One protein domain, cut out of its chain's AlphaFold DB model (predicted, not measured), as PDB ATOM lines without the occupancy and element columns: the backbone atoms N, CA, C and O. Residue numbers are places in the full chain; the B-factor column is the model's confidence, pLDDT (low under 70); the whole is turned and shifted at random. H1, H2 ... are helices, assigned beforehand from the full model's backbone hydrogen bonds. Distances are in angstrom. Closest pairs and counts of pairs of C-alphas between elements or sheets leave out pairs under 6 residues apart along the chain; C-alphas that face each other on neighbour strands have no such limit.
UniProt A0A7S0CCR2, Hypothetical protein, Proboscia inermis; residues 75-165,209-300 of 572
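What this domain is: This is residues 75 to 165 and 209 to 300 of the 572 residues of the protein "Hypothetical protein" of Proboscia inermis (UniProt A0A7S0CCR2). Helices gather round one short helix, H4, at the core: H1 and H3 pack on it from one side, H7 and H8 from the other, and H10 packs on it with residues 287 to 291. Near one end of the longest axis H2 packs on H1; near the other end H9 packs on H10. The 183 printed residues hold eleven named helices, H1 to H11 in chain order, and no named strand: the class is all helix. The whole is compact, with a radius of gyration of the C-alphas of 15.9 A, and its rounded outline spans 48 by 37 by 34 A.

How they stand to each other: Begin with H1, residues 78 to 92, which touches H2, residues 99 to 113, at Leu 82 and Ala 106, their closest C-alphas, 5.3 A apart, at a steep tilt of 56 degrees. H3, residues 123 to 130, and the hub H4, residues 135 to 143, form a helical hairpin, closest at the C-alphas of Ser 130 and Thr 138, 5.2 A. H5, residues 149 to 152, touches no helix. H6, residues 157 to 162, touches H7, residues 212 to 225, closest at the C-alphas of Ala 162 and Leu 220, 6.3 A. H7 and H8, residues 231 to 242, form a hairpin at a shallow tilt of 25 degrees. H8 touches H4, with the C-alphas of Ile 237 and Ser 140 closest at 5.3 A. H9, residues 257 to 271, touches H10, residues 278 to 295, closest at the C-alphas of Phe 262 and Ile 285, 6.3 A. H8, H9 and H10 form an up and down bundle, each helix running against the one before. H10 meets H11, residues 297 to 300, only through their link. Every O i to N i+4 pair is within hydrogen-bond range in H1, H2, H3, H4, H6, H7, H8, H9 and H10; H5 and H11 are too short for such a pair.

Where its parts are: Find C-alpha 78 at (71.262, 9.821, -15.476); from there H1 runs 21.4 A. H2 is 21.1 A long, H7 20.0 A, H8 16.4 A and H9 20.9 A. Look for C-alpha 278 at (101.070, 25.328, -34.614), where H10 begins its 25.9 A. H11 ends at C-alpha 300, (73.882, 11.046, -42.297).

The domain as a whole: The C-alphas of Gly 75 and Gln 253 are the two farthest apart, 51.8 A. Residues 166 to 208 are not printed, and C-alphas 165 and 209 are 22.0 A apart across this cut. The link from H8 to H9 is long, 14 residues. Mean pLDDT of the printed part is 94.2, and no printed residue is under 70.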
ATOM      1  N   GLY A  75      71.607   0.088 -14.668       71.25
ATOM      2  CA  GLY A  75      71.260   0.383 -13.269       71.25
ATOM      3  C   GLY A  75      71.718   1.743 -12.718       71.25
ATOM      4  O   GLY A  75      71.345   2.071 -11.597       71.25
ATOM      5  N   PHE A  76      72.469   2.548 -13.478       80.38
ATOM      6  CA  PHE A  76      72.875   3.900 -13.060       80.38
ATOM      7  C   PHE A  76      71.812   4.949 -13.398       80.38
ATOM      8  O   PHE A  76      71.217   4.901 -14.484       80.38
ATOM      9  N   THR A  77      71.611   5.926 -12.505       88.69
ATOM     10  CA  THR A  77      70.781   7.098 -12.819       88.69
ATOM     11  C   THR A  77      71.463   7.970 -13.877       88.69
ATOM     12  O   THR A  77      72.658   7.834 -14.147       88.69
ATOM     13  N   CYS A  78      70.707   8.875 -14.504       88.19
ATOM     14  CA  CYS A  78      71.262   9.821 -15.476       88.19
ATOM     15  C   CYS A  78      72.387  10.674 -14.861       88.19
ATOM     16  O   CYS A  78      73.448  10.838 -15.460       88.19
ATOM     17  N   LEU A  79      72.180  11.138 -13.625       92.12
ATOM     18  CA  LEU A  79      73.153  11.934 -12.885       92.12
ATOM     19  C   LEU A  79      74.434  11.139 -12.588       92.12
ATOM     20  O   LEU A  79      75.525  11.644 -12.832       92.12
ATOM     21  N   ASP A  80      74.322   9.877 -12.163       92.31
ATOM     22  CA  ASP A  80      75.509   9.048 -11.900       92.31
ATOM     23  C   ASP A  80      76.328   8.790 -13.170       92.31
ATOM     24  O   ASP A  80      77.557   8.712 -13.124       92.31
ATOM     25  N   LYS A  81      75.657   8.646 -14.321       93.12
ATOM     26  CA  LYS A  81      76.339   8.516 -15.615       93.12
ATOM     27  C   LYS A  81      77.128   9.783 -15.938       93.12
ATOM     28  O   LYS A  81      78.290   9.669 -16.312       93.12
ATOM     29  N   LEU A  82      76.538  10.965 -15.739       95.31
ATOM     30  CA  LEU A  82      77.234  12.244 -15.928       95.31
ATOM     31  C   LEU A  82      78.454  12.368 -15.009       95.31
ATOM     32  O   LEU A  82      79.534  12.698 -15.492       95.31
ATOM     33  N   ILE A  83      78.307  12.042 -13.719       95.88
ATOM     34  CA  ILE A  83      79.411  12.056 -12.745       95.88
ATOM     35  C   ILE A  83      80.559  11.164 -13.224       95.88
ATOM     36  O   ILE A  83      81.706  11.600 -13.265       95.88
ATOM     37  N   LYS A  84      80.258   9.929 -13.640       93.94
ATOM     38  CA  LYS A  84      81.280   8.979 -14.102       93.94
ATOM     39  C   LYS A  84      81.990   9.422 -15.372       93.94
ATOM     40  O   LYS A  84      83.196   9.206 -15.490       93.94
ATOM     41  N   VAL A  85      81.256  10.005 -16.320       94.62
ATOM     42  CA  VAL A  85      81.838  10.535 -17.558       94.62
ATOM     43  C   VAL A  85      82.753  11.717 -17.234       94.62
ATOM     44  O   VAL A  85      83.919  11.677 -17.617       94.62
ATOM     45  N   LEU A  86      82.293  12.690 -16.433       95.94
ATOM     46  CA  LEU A  86      83.118  13.817 -15.972       95.94
ATOM     47  C   LEU A  86      84.386  13.345 -15.268       95.94
ATOM     48  O   LEU A  86      85.477  13.803 -15.598       95.94
ATOM     49  N   GLN A  87      84.243  12.420 -14.319       96.12
ATOM     50  CA  GLN A  87      85.362  11.874 -13.565       96.12
ATOM     51  C   GLN A  87      86.387  11.234 -14.502       96.12
ATOM     52  O   GLN A  87      87.559  11.593 -14.455       96.12
ATOM     53  N   SER A  88      85.940  10.345 -15.392       94.94
ATOM     54  CA  SER A  88      86.832   9.630 -16.313       94.94
ATOM     55  C   SER A  88      87.563  10.593 -17.256       94.94
ATOM     56  O   SER A  88      88.760  10.437 -17.491       94.94
ATOM     57  N   SER A  89      86.871  11.615 -17.773       96.50
ATOM     58  CA  SER A  89      87.479  12.632 -18.637       96.50
ATOM     59  C   SER A  89      88.483  13.509 -17.885       96.50
ATOM     60  O   SER A  89      89.555  13.797 -18.410       96.50
ATOM     61  N   LEU A  90      88.184  13.925 -16.653       96.44
ATOM     62  CA  LEU A  90      89.095  14.749 -15.855       96.44
ATOM     63  C   LEU A  90      90.328  13.961 -15.395       96.44
ATOM     64  O   LEU A  90      91.444  14.460 -15.521       96.44
ATOM     65  N   GLU A  91      90.155  12.715 -14.955       95.56
ATOM     66  CA  GLU A  91      91.267  11.835 -14.579       95.56
ATOM     67  C   GLU A  91      92.201  11.564 -15.767       95.56
ATOM     68  O   GLU A  91      93.422  11.590 -15.608       95.56
ATOM     69  N   ALA A  92      91.649  11.387 -16.973       96.00
ATOM     70  CA  ALA A  92      92.429  11.251 -18.205       96.00
ATOM     71  C   ALA A  92      93.198  12.531 -18.591       96.00
ATOM     72  O   ALA A  92      94.147  12.465 -19.370       96.00
ATOM     73  N   LEU A  93      92.812  13.685 -18.040       96.06
ATOM     74  CA  LEU A  93      93.529  14.959 -18.149       96.06
ATOM     75  C   LEU A  93      94.471  15.213 -16.964       96.06
ATOM     76  O   LEU A  93      94.954  16.333 -16.802       96.06
ATOM     77  N   GLU A  94      94.712  14.189 -16.139       96.00
ATOM     78  CA  GLU A  94      95.511  14.241 -14.909       96.00
ATOM     79  C   GLU A  94      94.962  15.221 -13.855       96.00
ATOM     80  O   GLU A  94      95.661  15.629 -12.924       96.00
ATOM     81  N   VAL A  95      93.677  15.564 -13.962       94.75
ATOM     82  CA  VAL A  95      92.950  16.376 -12.990       94.75
ATOM     83  C   VAL A  95      92.312  15.450 -11.965       94.75
ATOM     84  O   VAL A  95      91.673  14.460 -12.311       94.75
ATOM     85  N   LYS A  96      92.468  15.776 -10.680       92.06
ATOM     86  CA  LYS A  96      91.828  15.049  -9.577       92.06
ATOM     87  C   LYS A  96      90.674  15.878  -9.024       92.06
ATOM     88  O   LYS A  96      90.906  16.668  -8.106       92.06
ATOM     89  N   PRO A  97      89.463  15.757  -9.587       89.19
ATOM     90  CA  PRO A  97      88.315  16.457  -9.044       89.19
ATOM     91  C   PRO A  97      87.926  15.849  -7.693       89.19
ATOM     92  O   PRO A  97      88.170  14.670  -7.435       89.19
ATOM     93  N   ASN A  98      87.336  16.657  -6.816       92.94
ATOM     94  CA  ASN A  98      86.675  16.128  -5.626       92.94
ATOM     95  C   ASN A  98      85.212  15.787  -5.950       92.94
ATOM     96  O   ASN A  98      84.631  16.340  -6.885       92.94
ATOM     97  N   ASP A  99      84.620  14.902  -5.150       93.94
ATOM     98  CA  ASP A  99      83.255  14.411  -5.370       93.94
ATOM     99  C   ASP A  99      82.216  15.547  -5.377       93.94
ATOM    100  O   ASP A  99      81.306  15.543  -6.201       93.94
ATOM    101  N   THR A 100      82.392  16.569  -4.529       94.81
ATOM    102  CA  THR A 100      81.486  17.731  -4.462       94.81
ATOM    103  C   THR A 100      81.456  18.510  -5.779       94.81
ATOM    104  O   THR A 100      80.386  18.913  -6.237       94.81
ATOM    105  N   ASP A 101      82.615  18.729  -6.401       94.38
ATOM    106  CA  ASP A 101      82.707  19.428  -7.684       94.38
ATOM    107  C   ASP A 101      82.113  18.582  -8.820       94.38
ATOM    108  O   ASP A 101      81.362  19.106  -9.644       94.38
ATOM    109  N   LEU A 102      82.360  17.265  -8.824       96.06
ATOM    110  CA  LEU A 102      81.749  16.344  -9.789       96.06
ATOM    111  C   LEU A 102      80.220  16.360  -9.708       96.06
ATOM    112  O   LEU A 102      79.554  16.486 -10.737       96.06
ATOM    113  N   GLU A 103      79.665  16.267  -8.498       95.75
ATOM    114  CA  GLU A 103      78.223  16.360  -8.265       95.75
ATOM    115  C   GLU A 103      77.672  17.703  -8.743       95.75
ATOM    116  O   GLU A 103      76.649  17.742  -9.430       95.75
ATOM    117  N   LYS A 104      78.366  18.806  -8.433       94.94
ATOM    118  CA  LYS A 104      77.971  20.155  -8.852       94.94
ATOM    119  C   LYS A 104      77.906  20.272 -10.375       94.94
ATOM    120  O   LYS A 104      76.894  20.736 -10.901       94.94
ATOM    121  N   TRP A 105      78.955  19.866 -11.087       95.69
ATOM    122  CA  TRP A 105      79.010  19.974 -12.546       95.69
ATOM    123  C   TRP A 105      78.002  19.048 -13.224       95.69
ATOM    124  O   TRP A 105      77.276  19.489 -14.116       95.69
ATOM    125  N   ALA A 106      77.890  17.797 -12.767       96.19
ATOM    126  CA  ALA A 106      76.898  16.855 -13.278       96.19
ATOM    127  C   ALA A 106      75.472  17.371 -13.063       96.19
ATOM    128  O   ALA A 106      74.638  17.288 -13.964       96.19
ATOM    129  N   TYR A 107      75.198  17.946 -11.888       95.00
ATOM    130  CA  TYR A 107      73.908  18.545 -11.582       95.00
ATOM    131  C   TYR A 107      73.603  19.724 -12.512       95.00
ATOM    132  O   TYR A 107      72.486  19.802 -13.012       95.00
ATOM    133  N   ILE A 108      74.568  20.622 -12.765       94.19
ATOM    134  CA  ILE A 108      74.369  21.758 -13.680       94.19
ATOM    135  C   ILE A 108      74.003  21.243 -15.072       94.19
ATOM    136  O   ILE A 108      72.958  21.623 -15.589       94.19
ATOM    137  N   VAL A 109      74.793  20.328 -15.643       95.00
ATOM    138  CA  VAL A 109      74.506  19.747 -16.968       95.00
ATOM    139  C   VAL A 109      73.118  19.101 -16.995       95.00
ATOM    140  O   VAL A 109      72.315  19.367 -17.890       95.00
ATOM    141  N   HIS A 110      72.792  18.303 -15.977       94.62
ATOM    142  CA  HIS A 110      71.492  17.652 -15.874       94.62
ATOM    143  C   HIS A 110      70.333  18.658 -15.788       94.62
ATOM    144  O   HIS A 110      69.337  18.501 -16.491       94.62
ATOM    145  N   GLU A 111      70.436  19.679 -14.934       91.56
ATOM    146  CA  GLU A 111      69.414  20.717 -14.746       91.56
ATOM    147  C   GLU A 111      69.174  21.504 -16.039       91.56
ATOM    148  O   GLU A 111      68.025  21.696 -16.437       91.56
ATOM    149  N   CYS A 112      70.251  21.898 -16.719       91.50
ATOM    150  CA  CYS A 112      70.218  22.616 -17.989       91.50
ATOM    151  C   CYS A 112      69.512  21.825 -19.101       91.50
ATOM    152  O   CYS A 112      68.719  22.373 -19.863       91.50
ATOM    153  N   MET A 113      69.794  20.524 -19.190       90.62
ATOM    154  CA  MET A 113      69.413  19.700 -20.341       90.62
ATOM    155  C   MET A 113      68.206  18.789 -20.084       90.62
ATOM    156  O   MET A 113      67.823  18.010 -20.954       90.62
ATOM    157  N   SER A 114      67.587  18.882 -18.905       89.31
ATOM    158  CA  SER A 114      66.360  18.143 -18.554       89.31
ATOM    159  C   SER A 114      65.115  19.036 -18.495       89.31
ATOM    160  O   SER A 114      64.074  18.618 -17.986       89.31
ATOM    161  N   GLY A 115      65.208  20.280 -18.976       82.94
ATOM    162  CA  GLY A 115      64.075  21.202 -19.011       82.94
ATOM    163  C   GLY A 115      62.921  20.681 -19.877       82.94
ATOM    164  O   GLY A 115      63.135  20.002 -20.875       82.94
ATOM    165  N   ASN A 116      61.678  21.057 -19.554       76.56
ATOM    166  CA  ASN A 116      60.478  20.608 -20.288       76.56
ATOM    167  C   ASN A 116      60.502  20.939 -21.796       76.56
ATOM    168  O   ASN A 116      59.774  20.334 -22.579       76.56
ATOM    169  N   GLY A 117      61.305  21.927 -22.201       79.69
ATOM    170  CA  GLY A 117      61.505  22.296 -23.599       79.69
ATOM    171  C   GLY A 117      62.608  21.521 -24.323       79.69
ATOM    172  O   GLY A 117      62.715  21.700 -25.527       79.69
ATOM    173  N   ARG A 118      63.395  20.688 -23.632       86.81
ATOM    174  CA  ARG A 118      64.580  19.982 -24.144       86.81
ATOM    175  C   ARG A 118      64.226  18.545 -24.538       86.81
ATOM    176  O   ARG A 118      64.286  17.628 -23.725       86.81
ATOM    177  N   ASN A 119      63.796  18.354 -25.781       84.00
ATOM    178  CA  ASN A 119      63.389  17.053 -26.324       84.00
ATOM    179  C   ASN A 119      64.464  16.441 -27.235       84.00
ATOM    180  O   ASN A 119      64.650  15.225 -27.227       84.00
ATOM    181  N   PHE A 120      65.149  17.270 -28.019       84.50
ATOM    182  CA  PHE A 120      66.306  16.911 -28.831       84.50
ATOM    183  C   PHE A 120      67.592  17.192 -28.048       84.50
ATOM    184  O   PHE A 120      68.295  16.244 -27.698       84.50
ATOM    185  N   HIS A 121      67.826  18.454 -27.662       88.38
ATOM    186  CA  HIS A 121      69.027  18.888 -26.935       88.38
ATOM    187  C   HIS A 121      68.931  18.513 -25.443       88.38
ATOM    188  O   HIS A 121      68.707  19.358 -24.573       88.38
ATOM    189  N   SER A 122      69.024  17.210 -25.175       88.62
ATOM    190  CA  SER A 122      68.799  16.561 -23.879       88.62
ATOM    191  C   SER A 122      70.066  15.893 -23.341       88.62
ATOM    192  O   SER A 122      71.047  15.723 -24.058       88.62
ATOM    193  N   VAL A 123      70.045  15.418 -22.092       88.94
ATOM    194  CA  VAL A 123      71.188  14.663 -21.539       88.94
ATOM    195  C   VAL A 123      71.504  13.399 -22.362       88.94
ATOM    196  O   VAL A 123      72.656  12.982 -22.439       88.94
ATOM    197  N   GLY A 124      70.502  12.798 -23.017       87.38
ATOM    198  CA  GLY A 124      70.726  11.680 -23.940       87.38
ATOM    199  C   GLY A 124      71.638  12.061 -25.110       87.38
ATOM    200  O   GLY A 124      72.589  11.338 -25.389       87.38
ATOM    201  N   HIS A 125      71.404  13.238 -25.705       88.31
ATOM    202  CA  HIS A 125      72.204  13.782 -26.813       88.31
ATOM    203  C   HIS A 125      73.681  13.918 -26.440       88.31
ATOM    204  O   HIS A 125      74.551  13.488 -27.190       88.31
ATOM    205  N   VAL A 126      73.971  14.406 -25.228       89.56
ATOM    206  CA  VAL A 126      75.348  14.494 -24.706       89.56
ATOM    207  C   VAL A 126      76.056  13.146 -24.756       89.56
ATOM    208  O   VAL A 126      77.211  13.070 -25.174       89.56
ATOM    209  N   PHE A 127      75.385  12.080 -24.318       90.88
ATOM    210  CA  PHE A 127      75.984  10.750 -24.328       90.88
ATOM    211  C   PHE A 127      76.202  10.242 -25.748       90.88
ATOM    212  O   PHE A 127      77.257   9.669 -26.006       90.88
ATOM    213  N   ASP A 128      75.255  10.488 -26.655       87.88
ATOM    214  CA  ASP A 128      75.339  10.052 -28.050       87.88
ATOM    215  C   ASP A 128      76.550  10.673 -28.766       87.88
ATOM    216  O   ASP A 128      77.296   9.965 -29.444       87.88
ATOM    217  N   ILE A 129      76.812  11.969 -28.562       91.69
ATOM    218  CA  ILE A 129      77.939  12.660 -29.217       91.69
ATOM    219  C   ILE A 129      79.289  12.428 -28.516       91.69
ATOM    220  O   ILE A 129      80.341  12.600 -29.134       91.69
ATOM    221  N   SER A 130      79.275  12.001 -27.247       91.12
ATOM    222  CA  SER A 130      80.486  11.727 -26.452       91.12
ATOM    223  C   SER A 130      81.063  10.323 -26.664       91.12
ATOM    224  O   SER A 130      82.140  10.018 -26.148       91.12
ATOM    225  N   VAL A 131      80.374   9.438 -27.395       88.06
ATOM    226  CA  VAL A 131      80.860   8.073 -27.656       88.06
ATOM    227  C   VAL A 131      82.210   8.123 -28.372       88.06
ATOM    228  O   VAL A 131      82.325   8.719 -29.436       88.06
ATOM    229  N   ASP A 132      83.240   7.490 -27.807       88.69
ATOM    230  CA  ASP A 132      84.612   7.489 -28.341       88.69
ATOM    231  C   ASP A 132      85.219   8.896 -28.539       88.69
ATOM    232  O   ASP A 132      86.112   9.084 -29.371       88.69
ATOM    233  N   ALA A 133      84.712   9.905 -27.825       92.81
ATOM    234  CA  ALA A 133      85.281  11.245 -27.818       92.81
ATOM    235  C   ALA A 133      86.505  11.309 -26.893       92.81
ATOM    236  O   ALA A 133      86.590  10.627 -25.868       92.81
ATOM    237  N   GLU A 134      87.465  12.160 -27.236       94.56
ATOM    238  CA  GLU A 134      88.608  12.421 -26.362       94.56
ATOM    239  C   GLU A 134      88.181  13.174 -25.087       94.56
ATOM    240  O   GLU A 134      87.110  13.785 -25.063       94.56
ATOM    241  N   PRO A 135      88.998  13.202 -24.016       96.94
ATOM    242  CA  PRO A 135      88.579  13.780 -22.740       96.94
ATOM    243  C   PRO A 135      88.099  15.238 -22.811       96.94
ATOM    244  O   PRO A 135      87.024  15.546 -22.307       96.94
ATOM    245  N   LEU A 136      88.839  16.138 -23.473       97.38
ATOM    246  CA  LEU A 136      88.408  17.539 -23.624       97.38
ATOM    247  C   LEU A 136      87.184  17.674 -24.528       97.38
ATOM    248  O   LEU A 136      86.307  18.482 -24.243       97.38
ATOM    249  N   GLN A 137      87.107  16.864 -25.581       96.88
ATOM    250  CA  GLN A 137      85.965  16.832 -26.487       96.88
ATOM    251  C   GLN A 137      84.697  16.358 -25.762       96.88
ATOM    252  O   GLN A 137      83.628  16.922 -25.964       96.88
ATOM    253  N   THR A 138      84.836  15.381 -24.862       97.56
ATOM    254  CA  THR A 138      83.769  14.897 -23.979       97.56
ATOM    255  C   THR A 138      83.308  16.010 -23.044       97.56
ATOM    256  O   THR A 138      82.117  16.293 -22.975       97.56
ATOM    257  N   LEU A 139      84.230  16.713 -22.375       98.00
ATOM    258  CA  LEU A 139      83.865  17.858 -21.534       98.00
ATOM    259  C   LEU A 139      83.145  18.949 -22.345       98.00
ATOM    260  O   LEU A 139      82.141  19.483 -21.887       98.00
ATOM    261  N   SER A 140      83.593  19.247 -23.567       98.44
ATOM    262  CA  SER A 140      82.893  20.172 -24.465       98.44
ATOM    263  C   SER A 140      81.488  19.696 -24.823       98.44
ATOM    264  O   SER A 140      80.544  20.472 -24.702       98.44
ATOM    265  N   ALA A 141      81.327  18.424 -25.195       97.25
ATOM    266  CA  ALA A 141      80.031  17.816 -25.485       97.25
ATOM    267  C   ALA A 141      79.060  17.921 -24.301       97.25
ATOM    268  O   ALA A 141      77.881  18.205 -24.492       97.25
ATOM    269  N   MET A 142      79.543  17.768 -23.068       96.56
ATOM    270  CA  MET A 142      78.702  17.894 -21.874       96.56
ATOM    271  C   MET A 142      78.143  19.299 -21.659       96.56
ATOM    272  O   MET A 142      77.074  19.440 -21.072       96.56
ATOM    273  N   PHE A 143      78.844  20.330 -22.129       97.75
ATOM    274  CA  PHE A 143      78.460  21.713 -21.873       97.75
ATOM    275  C   PHE A 143      77.891  22.459 -23.080       97.75
ATOM    276  O   PHE A 143      77.210  23.453 -22.851       97.75
ATOM    277  N   HIS A 144      78.128  22.017 -24.323       97.31
ATOM    278  CA  HIS A 144      77.839  22.806 -25.535       97.31
ATOM    279  C   HIS A 144      76.393  23.341 -25.622       97.31
ATOM    280  O   HIS A 144      76.194  24.483 -26.029       97.31
ATOM    281  N   ASP A 145      75.421  22.582 -25.108       95.12
ATOM    282  CA  ASP A 145      73.988  22.912 -25.111       95.12
ATOM    283  C   ASP A 145      73.395  23.238 -23.734       95.12
ATOM    284  O   ASP A 145      72.169  23.320 -23.566       95.12
ATOM    285  N   CYS A 146      74.238  23.443 -22.719       95.62
ATOM    286  CA  CYS A 146      73.757  23.781 -21.381       95.62
ATOM    287  C   CYS A 146      72.914  25.066 -21.369       95.62
ATOM    288  O   CYS A 146      72.029  25.208 -20.529       95.62
ATOM    289  N   ILE A 147      73.129  25.992 -22.303       95.44
ATOM    290  CA  ILE A 147      72.309  27.194 -22.434       95.44
ATOM    291  C   ILE A 147      71.606  27.197 -23.784       95.44
ATOM    292  O   ILE A 147      72.251  27.277 -24.819       95.44
ATOM    293  N   TYR A 148      70.271  27.194 -23.761       92.19
ATOM    294  CA  TYR A 148      69.441  27.379 -24.950       92.19
ATOM    295  C   TYR A 148      68.432  28.482 -24.678       92.19
ATOM    296  O   TYR A 148      67.252  28.259 -24.406       92.19
ATOM    297  N   TYR A 149      68.932  29.713 -24.747       91.88
ATOM    298  CA  TYR A 149      68.311  30.893 -24.154       91.88
ATOM    299  C   TYR A 149      66.829  31.059 -24.533       91.88
ATOM    300  O   TYR A 149      65.973  31.275 -23.677       91.88
ATOM    301  N   ASN A 150      66.495  30.902 -25.815       87.31
ATOM    302  CA  ASN A 150      65.122  31.067 -26.303       87.31
ATOM    303  C   ASN A 150      64.187  29.917 -25.921       87.31
ATOM    304  O   ASN A 150      62.980  30.121 -25.771       87.31
ATOM    305  N   VAL A 151      64.725  28.703 -25.816       87.81
ATOM    306  CA  VAL A 151      63.943  27.521 -25.448       87.81
ATOM    307  C   VAL A 151      63.689  27.534 -23.948       87.81
ATOM    308  O   VAL A 151      62.553  27.327 -23.529       87.81
ATOM    309  N   ASP A 152      64.687  27.885 -23.151       88.88
ATOM    310  CA  ASP A 152      64.586  27.892 -21.691       88.88
ATOM    311  C   ASP A 152      63.860  29.138 -21.143       88.88
ATOM    312  O   ASP A 152      63.453  29.163 -19.983       88.88
ATOM    313  N   GLY A 153      63.633  30.156 -21.983       87.19
ATOM    314  CA  GLY A 153      62.978  31.403 -21.578       87.19
ATOM    315  C   GLY A 153      63.911  32.360 -20.829       87.19
ATOM    316  O   GLY A 153      63.461  33.109 -19.961       87.19
ATOM    317  N   GLY A 154      65.200  32.335 -21.167       90.12
ATOM    318  CA  GLY A 154      66.272  33.095 -20.531       90.12
ATOM    319  C   GLY A 154      67.164  32.228 -19.641       90.12
ATOM    320  O   GLY A 154      67.104  31.002 -19.661       90.12
ATOM    321  N   LEU A 155      68.022  32.882 -18.854       91.94
ATOM    322  CA  LEU A 155      68.939  32.205 -17.935       91.94
ATOM    323  C   LEU A 155      68.291  31.948 -16.568       91.94
ATOM    324  O   LEU A 155      67.661  32.840 -15.987       91.94
ATOM    325  N   ASN A 156      68.511  30.756 -16.008       89.56
ATOM    326  CA  ASN A 156      68.139  30.468 -14.621       89.56
ATOM    327  C   ASN A 156      69.081  31.185 -13.626       89.56
ATOM    328  O   ASN A 156      70.102  31.755 -14.011       89.56
ATOM    329  N   PHE A 157      68.749  31.165 -12.331       89.75
ATOM    330  CA  PHE A 157      69.525  31.881 -11.309       89.75
ATOM    331  C   PHE A 157      71.009  31.473 -11.273       89.75
ATOM    332  O   PHE A 157      71.877  32.339 -11.236       89.75
ATOM    333  N   LYS A 158      71.314  30.172 -11.339       88.81
ATOM    334  CA  LYS A 158      72.697  29.674 -11.286       88.81
ATOM    335  C   LYS A 158      73.496  30.098 -12.516       88.81
ATOM    336  O   LYS A 158      74.622  30.560 -12.376       88.81
ATOM    337  N   MET A 159      72.889  30.017 -13.699       93.25
ATOM    338  CA  MET A 159      73.492  30.496 -14.944       93.25
ATOM    339  C   MET A 159      73.742  32.007 -14.904       93.25
ATOM    340  O   MET A 159      74.800  32.456 -15.328       93.25
ATOM    341  N   LYS A 160      72.794  32.797 -14.376       93.50
ATOM    342  CA  LYS A 160      72.948  34.256 -14.234       93.50
ATOM    343  C   LYS A 160      74.117  34.624 -13.329       93.50
ATOM    344  O   LYS A 160      74.859  35.542 -13.660       93.50
ATOM    345  N   GLU A 161      74.297  33.903 -12.227       93.62
ATOM    346  CA  GLU A 161      75.446  34.106 -11.340       93.62
ATOM    347  C   GLU A 161      76.763  33.698 -12.017       93.62
ATOM    348  O   GLU A 161      77.719  34.472 -11.994       93.62
ATOM    349  N   ALA A 162      76.811  32.539 -12.684       93.31
ATOM    350  CA  ALA A 162      78.009  32.074 -13.392       93.31
ATOM    351  C   ALA A 162      78.406  32.982 -14.574       93.31
ATOM    352  O   ALA A 162      79.589  33.147 -14.868       93.31
ATOM    353  N   LEU A 163      77.423  33.595 -15.239       95.88
ATOM    354  CA  LEU A 163      77.597  34.481 -16.395       95.88
ATOM    355  C   LEU A 163      77.500  35.968 -16.041       95.88
ATOM    356  O   LEU A 163      77.318  36.820 -16.919       95.88
ATOM    357  N   LYS A 164      77.621  36.305 -14.757       94.94
ATOM    358  CA  LYS A 164      77.608  37.691 -14.309       94.94
ATOM    359  C   LYS A 164      78.721  38.473 -15.006       94.94
ATOM    360  O   LYS A 164      79.884  38.091 -14.957       94.94
ATOM    361  N   GLY A 165      78.347  39.586 -15.636       94.81
ATOM    362  CA  GLY A 165      79.288  40.422 -16.382       94.81
ATOM    363  C   GLY A 165      79.628  39.904 -17.782       94.81
ATOM    364  O   GLY A 165      80.568  40.409 -18.368       94.81
ATOM    365  N   PHE A 209      70.851  32.145 -33.882       84.12
ATOM    366  CA  PHE A 209      71.559  31.430 -34.957       84.12
ATOM    367  C   PHE A 209      72.979  31.967 -35.211       84.12
ATOM    368  O   PHE A 209      73.678  31.499 -36.103       84.12
ATOM    369  N   GLY A 210      73.396  32.986 -34.454       90.19
ATOM    370  CA  GLY A 210      74.711  33.617 -34.546       90.19
ATOM    371  C   GLY A 210      75.713  33.109 -33.508       90.19
ATOM    372  O   GLY A 210      76.756  33.736 -33.350       90.19
ATOM    373  N   GLY A 211      75.398  32.029 -32.787       95.12
ATOM    374  CA  GLY A 211      76.266  31.445 -31.762       95.12
ATOM    375  C   GLY A 211      75.991  31.904 -30.328       95.12
ATOM    376  O   GLY A 211      76.867  31.771 -29.479       95.12
ATOM    377  N   LEU A 212      74.826  32.509 -30.041       96.25
ATOM    378  CA  LEU A 212      74.459  32.952 -28.686       96.25
ATOM    379  C   LEU A 212      74.512  31.800 -27.673       96.25
ATOM    380  O   LEU A 212      75.082  31.962 -26.596       96.25
ATOM    381  N   ASN A 213      73.893  30.668 -28.002       96.75
ATOM    382  CA  ASN A 213      73.763  29.537 -27.087       96.75
ATOM    383  C   ASN A 213      75.132  28.921 -26.801       96.75
ATOM    384  O   ASN A 213      75.544  28.833 -25.648       96.75
ATOM    385  N   GLU A 214      75.880  28.621 -27.857       98.31
ATOM    386  CA  GLU A 214      77.205  28.010 -27.825       98.31
ATOM    387  C   GLU A 214      78.201  28.913 -27.089       98.31
ATOM    388  O   GLU A 214      78.982  28.444 -26.263       98.31
ATOM    389  N   PHE A 215      78.142  30.229 -27.309       98.56
ATOM    390  CA  PHE A 215      78.992  31.183 -26.596       98.56
ATOM    391  C   PHE A 215      78.724  31.182 -25.093       98.56
ATOM    392  O   PHE A 215      79.658  31.105 -24.292       98.56
ATOM    393  N   LEU A 216      77.454  31.257 -24.688       98.38
ATOM    394  CA  LEU A 216      77.102  31.256 -23.271       98.38
ATOM    395  C   LEU A 216      77.402  29.903 -22.617       98.38
ATOM    396  O   LEU A 216      77.909  29.879 -21.497       98.38
ATOM    397  N   SER A 217      77.157  28.799 -23.318       98.44
ATOM    398  CA  SER A 217      77.524  27.445 -22.901       98.44
ATOM    399  C   SER A 217      79.035  27.289 -22.704       98.44
ATOM    400  O   SER A 217      79.468  26.759 -21.681       98.44
ATOM    401  N   ALA A 218      79.854  27.812 -23.624       98.56
ATOM    402  CA  ALA A 218      81.311  27.814 -23.492       98.56
ATOM    403  C   ALA A 218      81.771  28.635 -22.281       98.56
ATOM    404  O   ALA A 218      82.601  28.175 -21.495       98.56
ATOM    405  N   MET A 219      81.189  29.822 -22.083       98.31
ATOM    406  CA  MET A 219      81.478  30.643 -20.908       98.31
ATOM    407  C   MET A 219      81.080  29.936 -19.610       98.31
ATOM    408  O   MET A 219      81.861  29.944 -18.660       98.31
ATOM    409  N   LEU A 220      79.912  29.291 -19.566       98.25
ATOM    410  CA  LEU A 220      79.474  28.509 -18.411       98.25
ATOM    411  C   LEU A 220      80.463  27.373 -18.120       98.25
ATOM    412  O   LEU A 220      80.919  27.247 -16.984       98.25
ATOM    413  N   ALA A 221      80.859  26.608 -19.142       98.06
ATOM    414  CA  ALA A 221      81.830  25.523 -19.009       98.06
ATOM    415  C   ALA A 221      83.144  26.012 -18.389       98.06
ATOM    416  O   ALA A 221      83.630  25.446 -17.410       98.06
ATOM    417  N   CYS A 222      83.715  27.094 -18.922       97.25
ATOM    418  CA  CYS A 222      84.994  27.601 -18.440       97.25
ATOM    419  C   CYS A 222      84.901  28.241 -17.047       97.25
ATOM    420  O   CYS A 222      85.865  28.165 -16.288       97.25
ATOM    421  N   ARG A 223      83.761  28.833 -16.666       96.31
ATOM    422  CA  ARG A 223      83.551  29.346 -15.299       96.31
ATOM    423  C   ARG A 223      83.425  28.227 -14.279       96.31
ATOM    424  O   ARG A 223      83.974  28.339 -13.187       96.31
ATOM    425  N   GLU A 224      82.734  27.152 -14.640       95.69
ATOM    426  CA  GLU A 224      82.523  26.013 -13.752       95.69
ATOM    427  C   GLU A 224      83.781  25.150 -13.604       95.69
ATOM    428  O   GLU A 224      84.114  24.736 -12.493       95.69
ATOM    429  N   LEU A 225      84.516  24.923 -14.697       96.00
ATOM    430  CA  LEU A 225      85.701  24.058 -14.730       96.00
ATOM    431  C   LEU A 225      87.024  24.810 -14.500       96.00
ATOM    432  O   LEU A 225      88.073  24.180 -14.362       96.00
ATOM    433  N   GLY A 226      87.009  26.145 -14.457       93.62
ATOM    434  CA  GLY A 226      88.221  26.971 -14.541       93.62
ATOM    435  C   GLY A 226      89.222  26.805 -13.397       93.62
ATOM    436  O   GLY A 226      90.412  27.019 -13.597       93.62
ATOM    437  N   ASN A 227      88.777  26.355 -12.221       92.25
ATOM    438  CA  ASN A 227      89.681  26.041 -11.105       92.25
ATOM    439  C   ASN A 227      90.379  24.680 -11.255       92.25
ATOM    440  O   ASN A 227      91.314  24.386 -10.513       92.25
ATOM    441  N   SER A 228      89.907  23.844 -12.180       95.00
ATOM    442  CA  SER A 228      90.390  22.478 -12.396       95.00
ATOM    443  C   SER A 228      91.199  22.327 -13.684       95.00
ATOM    444  O   SER A 228      92.018  21.417 -13.782       95.00
ATOM    445  N   LEU A 229      90.985  23.206 -14.666       96.44
ATOM    446  CA  LEU A 229      91.611  23.133 -15.983       96.44
ATOM    447  C   LEU A 229      92.618  24.260 -16.209       96.44
ATOM    448  O   LEU A 229      92.437  25.398 -15.783       96.44
ATOM    449  N   THR A 230      93.670  23.955 -16.963       96.62
ATOM    450  CA  THR A 230      94.617  24.961 -17.456       96.62
ATOM    451  C   THR A 230      93.964  25.888 -18.483       96.62
ATOM    452  O   THR A 230      92.988  25.530 -19.147       96.62
ATOM    453  N   LEU A 231      94.557  27.067 -18.699       96.88
ATOM    454  CA  LEU A 231      94.065  28.015 -19.703       96.88
ATOM    455  C   LEU A 231      94.029  27.412 -21.117       96.88
ATOM    456  O   LEU A 231      93.036  27.577 -21.821       96.88
ATOM    457  N   LYS A 232      95.056  26.650 -21.516       97.00
ATOM    458  CA  LYS A 232      95.074  25.948 -22.812       97.00
ATOM    459  C   LYS A 232      93.931  24.934 -22.940       97.00
ATOM    460  O   LYS A 232      93.315  24.840 -24.000       97.00
ATOM    461  N   GLN A 233      93.626  24.186 -21.877       97.81
ATOM    462  CA  GLN A 233      92.497  23.248 -21.866       97.81
ATOM    463  C   GLN A 233      91.155  23.984 -21.986       97.81
ATOM    464  O   GLN A 233      90.326  23.586 -22.800       97.81
ATOM    465  N   MET A 234      90.968  25.095 -21.263       98.38
ATOM    466  CA  MET A 234      89.770  25.935 -21.395       98.38
ATOM    467  C   MET A 234      89.613  26.501 -22.812       98.38
ATOM    468  O   MET A 234      88.530  26.433 -23.382       98.38
ATOM    469  N   VAL A 235      90.696  26.985 -23.426       98.62
ATOM    470  CA  VAL A 235      90.693  27.463 -24.820       98.62
ATOM    471  C   VAL A 235      90.254  26.364 -25.786       98.62
ATOM    472  O   VAL A 235      89.430  26.622 -26.657       98.62
ATOM    473  N   ARG A 236      90.739  25.127 -25.617       98.56
ATOM    474  CA  ARG A 236      90.288  23.988 -26.437       98.56
ATOM    475  C   ARG A 236      88.794  23.711 -26.261       98.56
ATOM    476  O   ARG A 236      88.132  23.446 -27.260       98.56
ATOM    477  N   ILE A 237      88.263  23.832 -25.042       98.69
ATOM    478  CA  ILE A 237      86.822  23.687 -24.791       98.69
ATOM    479  C   ILE A 237      86.021  24.752 -25.545       98.69
ATOM    480  O   ILE A 237      85.056  24.407 -26.225       98.69
ATOM    481  N   ILE A 238      86.450  26.017 -25.476       98.81
ATOM    482  CA  ILE A 238      85.813  27.140 -26.179       98.81
ATOM    483  C   ILE A 238      85.808  26.889 -27.689       98.81
ATOM    484  O   ILE A 238      84.773  27.030 -28.326       98.81
ATOM    485  N   VAL A 239      86.948  26.489 -28.260       98.75
ATOM    486  CA  VAL A 239      87.084  26.190 -29.695       98.75
ATOM    487  C   VAL A 239      86.169  25.032 -30.109       98.75
ATOM    488  O   VAL A 239      85.522  25.115 -31.148       98.75
ATOM    489  N   CYS A 240      86.075  23.976 -29.298       98.75
ATOM    490  CA  CYS A 240      85.197  22.839 -29.581       98.75
ATOM    491  C   CYS A 240      83.716  23.224 -29.564       98.75
ATOM    492  O   CYS A 240      82.999  22.854 -30.485       98.75
ATOM    493  N   ILE A 241      83.270  23.991 -28.565       98.75
ATOM    494  CA  ILE A 241      81.876  24.449 -28.479       98.75
ATOM    495  C   ILE A 241      81.566  25.477 -29.581       98.75
ATOM    496  O   ILE A 241      80.489  25.466 -30.154       98.75
ATOM    497  N   GLU A 242      82.511  26.337 -29.963       98.56
ATOM    498  CA  GLU A 242      82.317  27.255 -31.097       98.56
ATOM    499  C   GLU A 242      82.036  26.499 -32.405       98.56
ATOM    500  O   GLU A 242      81.201  26.916 -33.213       98.56
ATOM    501  N   ALA A 243      82.705  25.364 -32.606       97.75
ATOM    502  CA  ALA A 243      82.528  24.546 -33.796       97.75
ATOM    503  C   ALA A 243      81.165  23.838 -33.866       97.75
ATOM    504  O   ALA A 243      80.810  23.387 -34.955       97.75
ATOM    505  N   THR A 244      80.390  23.776 -32.773       97.69
ATOM    506  CA  THR A 244      79.026  23.216 -32.788       97.69
ATOM    507  C   THR A 244      77.977  24.210 -33.283       97.69
ATOM    508  O   THR A 244      76.845  23.810 -33.499       97.69
ATOM    509  N   ILE A 245      78.324  25.482 -33.544       96.75
ATOM    510  CA  ILE A 245      77.383  26.432 -34.164       96.75
ATOM    511  C   ILE A 245      77.046  25.946 -35.588       96.75
ATOM    512  O   ILE A 245      77.919  26.015 -36.472       96.75
ATOM    513  N   PRO A 246      75.800  25.516 -35.855       91.94
ATOM    514  CA  PRO A 246      75.501  24.723 -37.036       91.94
ATOM    515  C   PRO A 246      75.286  25.579 -38.294       91.94
ATOM    516  O   PRO A 246      74.959  26.767 -38.240       91.94
ATOM    517  N   PHE A 247      75.432  24.942 -39.459       93.81
ATOM    518  CA  PHE A 247      75.005  25.434 -40.783       93.81
ATOM    519  C   PHE A 247      75.632  26.750 -41.261       93.81
ATOM    520  O   PHE A 247      75.101  27.413 -42.163       93.81
ATOM    521  N   ARG A 248      76.781  27.138 -40.701       91.94
ATOM    522  CA  ARG A 248      77.466  28.374 -41.083       91.94
ATOM    523  C   ARG A 248      78.057  28.270 -42.486       91.94
ATOM    524  O   ARG A 248      78.728  27.305 -42.852       91.94
ATOM    525  N   LYS A 249      77.814  29.314 -43.277       91.94
ATOM    526  CA  LYS A 249      78.382  29.454 -44.620       91.94
ATOM    527  C   LYS A 249      79.873  29.802 -44.540       91.94
ATOM    528  O   LYS A 249      80.310  30.373 -43.537       91.94
ATOM    529  N   PRO A 250      80.649  29.506 -45.597       91.75
ATOM    530  CA  PRO A 250      81.986  30.061 -45.745       91.75
ATOM    531  C   PRO A 250      81.973  31.586 -45.606       91.75
ATOM    532  O   PRO A 250      80.996  32.242 -45.972       91.75
ATOM    533  N   ASN A 251      83.059  32.145 -45.079       91.12
ATOM    534  CA  ASN A 251      83.197  33.592 -44.942       91.12
ATOM    535  C   ASN A 251      83.380  34.282 -46.311       91.12
ATOM    536  O   ASN A 251      83.526  33.621 -47.341       91.12
ATOM    537  N   ASP A 252      83.450  35.616 -46.325       89.25
ATOM    538  CA  ASP A 252      83.612  36.416 -47.555       89.25
ATOM    539  C   ASP A 252      84.896  36.096 -48.352       89.25
ATOM    540  O   ASP A 252      85.010  36.440 -49.527       89.25
ATOM    541  N   GLN A 253      85.873  35.428 -47.729       89.69
ATOM    542  CA  GLN A 253      87.114  34.972 -48.364       89.69
ATOM    543  C   GLN A 253      87.010  33.534 -48.900       89.69
ATOM    544  O   GLN A 253      88.001  32.977 -49.369       89.69
ATOM    545  N   GLY A 254      85.834  32.909 -48.802       90.75
ATOM    546  CA  GLY A 254      85.594  31.521 -49.183       90.75
ATOM    547  C   GLY A 254      86.180  30.491 -48.215       90.75
ATOM    548  O   GLY A 254      86.142  29.297 -48.516       90.75
ATOM    549  N   LYS A 255      86.714  30.904 -47.055       92.50
ATOM    550  CA  LYS A 255      87.198  29.958 -46.041       92.50
ATOM    551  C   LYS A 255      86.013  29.300 -45.352       92.50
ATOM    552  O   LYS A 255      85.066  29.976 -44.948       92.50
ATOM    553  N   ASN A 256      86.092  27.983 -45.183       92.75
ATOM    554  CA  ASN A 256      85.098  27.256 -44.406       92.75
ATOM    555  C   ASN A 256      85.172  27.641 -42.914       92.75
ATOM    556  O   ASN A 256      86.050  28.391 -42.470       92.75
ATOM    557  N   VAL A 257      84.222  27.121 -42.145       94.31
ATOM    558  CA  VAL A 257      84.054  27.429 -40.724       94.31
ATOM    559  C   VAL A 257      85.291  27.056 -39.904       94.31
ATOM    560  O   VAL A 257      85.783  27.877 -39.132       94.31
ATOM    561  N   SER A 258      85.843  25.860 -40.111       97.12
ATOM    562  CA  SER A 258      87.008  25.376 -39.363       97.12
ATOM    563  C   SER A 258      88.294  26.138 -39.703       97.12
ATOM    564  O   SER A 258      89.081  26.433 -38.810       97.12
ATOM    565  N   GLU A 259      88.486  26.532 -40.964       97.06
ATOM    566  CA  GLU A 259      89.600  27.399 -41.377       97.06
ATOM    567  C   GLU A 259      89.481  28.800 -40.756       97.06
ATOM    568  O   GLU A 259      90.455  29.352 -40.247       97.06
ATOM    569  N   SER A 260      88.266  29.358 -40.725       96.88
ATOM    570  CA  SER A 260      88.008  30.651 -40.077       96.88
ATOM    571  C   SER A 260      88.241  30.587 -38.562       96.88
ATOM    572  O   SER A 260      88.777  31.523 -37.967       96.88
ATOM    573  N   LEU A 261      87.867  29.475 -37.923       98.31
ATOM    574  CA  LEU A 261      88.129  29.234 -36.508       98.31
ATOM    575  C   LEU A 261      89.628  29.069 -36.222       98.31
ATOM    576  O   LEU A 261      90.109  29.622 -35.235       98.31
ATOM    577  N   PHE A 262      90.379  28.397 -37.101       98.56
ATOM    578  CA  PHE A 262      91.836  28.298 -36.994       98.56
ATOM    579  C   PHE A 262      92.502  29.678 -37.032       98.56
ATOM    580  O   PHE A 262      93.305  29.987 -36.152       98.56
ATOM    581  N   ASP A 263      92.128  30.537 -37.985       98.00
ATOM    582  CA  ASP A 263      92.660  31.904 -38.062       98.00
ATOM    583  C   ASP A 263      92.402  32.679 -36.760       98.00
ATOM    584  O   ASP A 263      93.304  33.323 -36.217       98.00
ATOM    585  N   ARG A 264      91.178  32.592 -36.219       98.38
ATOM    586  CA  ARG A 264      90.824  33.245 -34.950       98.38
ATOM    587  C   ARG A 264      91.599  32.672 -33.771       98.38
ATOM    588  O   ARG A 264      92.024  33.445 -32.913       98.38
ATOM    589  N   LEU A 265      91.838  31.361 -33.730       98.69
ATOM    590  CA  LEU A 265      92.669  30.739 -32.700       98.69
ATOM    591  C   LEU A 265      94.119  31.235 -32.779       98.69
ATOM    592  O   LEU A 265      94.676  31.596 -31.750       98.69
ATOM    593  N   VAL A 266      94.715  31.334 -33.972       98.50
ATOM    594  CA  VAL A 266      96.088  31.849 -34.156       98.50
ATOM    595  C   VAL A 266      96.205  33.316 -33.726       98.50
ATOM    596  O   VAL A 266      97.143  33.692 -33.013       98.50
ATOM    597  N   LEU A 267      95.231  34.146 -34.107       98.12
ATOM    598  CA  LEU A 267      95.170  35.548 -33.686       98.12
ATOM    599  C   LEU A 267      95.022  35.673 -32.167       98.12
ATOM    600  O   LEU A 267      95.725  36.462 -31.538       98.12
ATOM    601  N   THR A 268      94.145  34.865 -31.572       98.38
ATOM    602  CA  THR A 268      93.917  34.835 -30.120       98.38
ATOM    603  C   THR A 268      95.162  34.343 -29.383       98.38
ATOM    604  O   THR A 268      95.574  34.961 -28.407       98.38
ATOM    605  N   ASN A 269      95.820  33.296 -29.885       98.31
ATOM    606  CA  ASN A 269      97.063  32.764 -29.334       98.31
ATOM    607  C   ASN A 269      98.142  33.845 -29.229       98.31
ATOM    608  O   ASN A 269      98.759  33.997 -28.181       98.31
ATOM    609  N   THR A 270      98.303  34.640 -30.289       97.75
ATOM    610  CA  THR A 270      99.264  35.751 -30.314       97.75
ATOM    611  C   THR A 270      98.838  36.891 -29.388       97.75
ATOM    612  O   THR A 270      99.657  37.441 -28.660       97.75
ATOM    613  N   LYS A 271      97.553  37.267 -29.411       97.38
ATOM    614  CA  LYS A 271      97.029  38.412 -28.651       97.38
ATOM    615  C   LYS A 271      97.102  38.203 -27.136       97.38
ATOM    616  O   LYS A 271      97.313  39.173 -26.415       97.38
ATOM    617  N   PHE A 272      96.888  36.974 -26.674       97.12
ATOM    618  CA  PHE A 272      96.792  36.635 -25.252       97.12
ATOM    619  C   PHE A 272      97.963  35.786 -24.746       97.12
ATOM    620  O   PHE A 272      97.891  35.292 -23.626       97.12
ATOM    621  N   ASP A 273      99.008  35.613 -25.563       96.31
ATOM    622  CA  ASP A 273     100.205  34.830 -25.235       96.31
ATOM    623  C   ASP A 273      99.861  33.432 -24.686       96.31
ATOM    624  O   ASP A 273     100.290  33.022 -23.611       96.31
ATOM    625  N   LEU A 274      99.003  32.702 -25.410       96.81
ATOM    626  CA  LEU A 274      98.492  31.396 -24.958       96.81
ATOM    627  C   LEU A 274      99.495  30.251 -25.172       96.81
ATOM    628  O   LEU A 274      99.205  29.110 -24.806       96.81
ATOM    629  N   GLU A 275     100.640  30.541 -25.793       97.12
ATOM    630  CA  GLU A 275     101.743  29.616 -26.065       97.12
ATOM    631  C   GLU A 275     101.354  28.345 -26.847       97.12
ATOM    632  O   GLU A 275     102.042  27.327 -26.750       97.12
ATOM    633  N   PHE A 276     100.256  28.340 -27.614       97.75
ATOM    634  CA  PHE A 276      99.954  27.219 -28.510       97.75
ATOM    635  C   PHE A 276     101.018  27.122 -29.599       97.75
ATOM    636  O   PHE A 276     101.293  28.101 -30.302       97.75
ATOM    637  N   THR A 277     101.566  25.922 -29.789       98.19
ATOM    638  CA  THR A 277     102.317  25.615 -31.009       98.19
ATOM    639  C   THR A 277     101.362  25.489 -32.198       98.19
ATOM    640  O   THR A 277     100.151  25.316 -32.033       98.19
ATOM    641  N   GLU A 278     101.896  25.543 -33.421       97.06
ATOM    642  CA  GLU A 278     101.070  25.328 -34.614       97.06
ATOM    643  C   GLU A 278     100.397  23.945 -34.583       97.06
ATOM    644  O   GLU A 278      99.204  23.831 -34.853       97.06
ATOM    645  N   GLU A 279     101.131  22.905 -34.182       97.88
ATOM    646  CA  GLU A 279     100.619  21.537 -34.059       97.88
ATOM    647  C   GLU A 279      99.478  21.440 -33.037       97.88
ATOM    648  O   GLU A 279      98.444  20.833 -33.324       97.88
ATOM    649  N   GLU A 280      99.616  22.094 -31.879       98.12
ATOM    650  CA  GLU A 280      98.563  22.137 -30.861       98.12
ATOM    651  C   GLU A 280      97.314  22.878 -31.353       98.12
ATOM    652  O   GLU A 280      96.194  22.454 -31.055       98.12
ATOM    653  N   ALA A 281      97.487  23.971 -32.104       98.31
ATOM    654  CA  ALA A 281      96.378  24.725 -32.681       98.31
ATOM    655  C   ALA A 281      95.657  23.914 -33.770       98.31
ATOM    656  O   ALA A 281      94.430  23.847 -33.780       98.31
ATOM    657  N   ILE A 282      96.401  23.237 -34.650       98.50
ATOM    658  CA  ILE A 282      95.840  22.338 -35.670       98.50
ATOM    659  C   ILE A 282      95.024  21.230 -35.016       98.50
ATOM    660  O   ILE A 282      93.912  20.936 -35.455       98.50
ATOM    661  N   TYR A 283      95.584  20.601 -33.986       97.81
ATOM    662  CA  TYR A 283      94.927  19.522 -33.269       97.81
ATOM    663  C   TYR A 283      93.641  19.994 -32.581       97.81
ATOM    664  O   TYR A 283      92.612  19.334 -32.713       97.81
ATOM    665  N   ALA A 284      93.659  21.169 -31.943       98.31
ATOM    666  CA  ALA A 284      92.464  21.760 -31.339       98.31
ATOM    667  C   ALA A 284      91.333  21.963 -32.361       98.31
ATOM    668  O   ALA A 284      90.184  21.638 -32.075       98.31
ATOM    669  N   ILE A 285      91.652  22.438 -33.570       98.62
ATOM    670  CA  ILE A 285      90.644  22.615 -34.623       98.62
ATOM    671  C   ILE A 285      90.148  21.274 -35.159       98.62
ATOM    672  O   ILE A 285      88.953  21.133 -35.371       98.62
ATOM    673  N   LYS A 286      91.013  20.266 -35.327       98.00
ATOM    674  CA  LYS A 286      90.575  18.919 -35.737       98.00
ATOM    675  C   LYS A 286      89.577  18.319 -34.743       98.00
ATOM    676  O   LYS A 286      88.543  17.810 -35.165       98.00
ATOM    677  N   MET A 287      89.868  18.422 -33.446       97.31
ATOM    678  CA  MET A 287      88.979  17.979 -32.364       97.31
ATOM    679  C   MET A 287      87.635  18.721 -32.395       97.31
ATOM    680  O   MET A 287      86.576  18.110 -32.262       97.31
ATOM    681  N   ALA A 288      87.677  20.034 -32.615       98.38
ATOM    682  CA  ALA A 288      86.491  20.873 -32.698       98.38
ATOM    683  C   ALA A 288      85.634  20.564 -33.934       98.38
ATOM    684  O   ALA A 288      84.425  20.400 -33.814       98.38
ATOM    685  N   THR A 289      86.254  20.415 -35.109       97.81
ATOM    686  CA  THR A 289      85.575  19.997 -36.343       97.81
ATOM    687  C   THR A 289      84.907  18.635 -36.169       97.81
ATOM    688  O   THR A 289      83.768  18.461 -36.592       97.81
ATOM    689  N   ASP A 290      85.587  17.678 -35.532       97.12
ATOM    690  CA  ASP A 290      85.011  16.365 -35.238       97.12
ATOM    691  C   ASP A 290      83.805  16.471 -34.290       97.12
ATOM    692  O   ASP A 290      82.773  15.865 -34.563       97.12
ATOM    693  N   LEU A 291      83.875  17.303 -33.240       97.44
ATOM    694  CA  LEU A 291      82.736  17.508 -32.335       97.44
ATOM    695  C   LEU A 291      81.544  18.155 -33.049       97.44
ATOM    696  O   LEU A 291      80.431  17.651 -32.935       97.44
ATOM    697  N   GLY A 292      81.773  19.222 -33.818       97.06
ATOM    698  CA  GLY A 292      80.716  19.879 -34.591       97.06
ATOM    699  C   GLY A 292      80.040  18.925 -35.581       97.06
ATOM    700  O   GLY A 292      78.821  18.915 -35.703       97.06
ATOM    701  N   ASN A 293      80.811  18.044 -36.226       96.62
ATOM    702  CA  ASN A 293      80.266  17.014 -37.114       96.62
ATOM    703  C   ASN A 293      79.462  15.933 -36.364       96.62
ATOM    704  O   ASN A 293      78.494  15.405 -36.912       96.62
ATOM    705  N   ARG A 294      79.858  15.576 -35.134       95.06
ATOM    706  CA  ARG A 294      79.119  14.621 -34.288       95.06
ATOM    707  C   ARG A 294      77.783  15.185 -33.829       95.06
ATOM    708  O   ARG A 294      76.802  14.449 -33.838       95.06
ATOM    709  N   ASP A 295      77.750  16.469 -33.485       95.50
ATOM    710  CA  ASP A 295      76.544  17.167 -33.034       95.50
ATOM    711  C   ASP A 295      75.413  17.102 -34.076       95.50
ATOM    712  O   ASP A 295      74.284  16.711 -33.783       95.50
ATOM    713  N   VAL A 296      75.754  17.308 -35.350       94.25
ATOM    714  CA  VAL A 296      74.823  17.153 -36.484       94.25
ATOM    715  C   VAL A 296      74.823  15.738 -37.086       94.25
ATOM    716  O   VAL A 296      74.358  15.517 -38.207       94.25
ATOM    717  N   GLY A 297      75.348  14.746 -36.362       93.25
ATOM    718  CA  GLY A 297      75.570  13.376 -36.840       93.25
ATOM    719  C   GLY A 297      74.315  12.687 -37.390       93.25
ATOM    720  O   GLY A 297      74.395  11.875 -38.314       93.25
ATOM    721  N   ASN A 298      73.133  13.053 -36.888       91.62
ATOM    722  CA  ASN A 298      71.856  12.483 -37.318       91.62
ATOM    723  C   ASN A 298      71.538  12.735 -38.803       91.62
ATOM    724  O   ASN A 298      70.749  11.981 -39.368       91.62
ATOM    725  N   PHE A 299      72.135  13.740 -39.450       94.81
ATOM    726  CA  PHE A 299      71.878  14.045 -40.861       94.81
ATOM    727  C   PHE A 299      72.396  12.979 -41.838       94.81
ATOM    728  O   PHE A 299      71.952  12.951 -42.985       94.81
ATOM    729  N   THR A 300      73.287  12.076 -41.415       94.75
ATOM    730  CA  THR A 300      73.882  11.046 -42.297       94.75
ATOM    731  C   THR A 300      73.341   9.634 -42.093       94.75
ATOM    732  O   THR A 300      73.693   8.724 -42.855       94.75
TER     733      THR A 300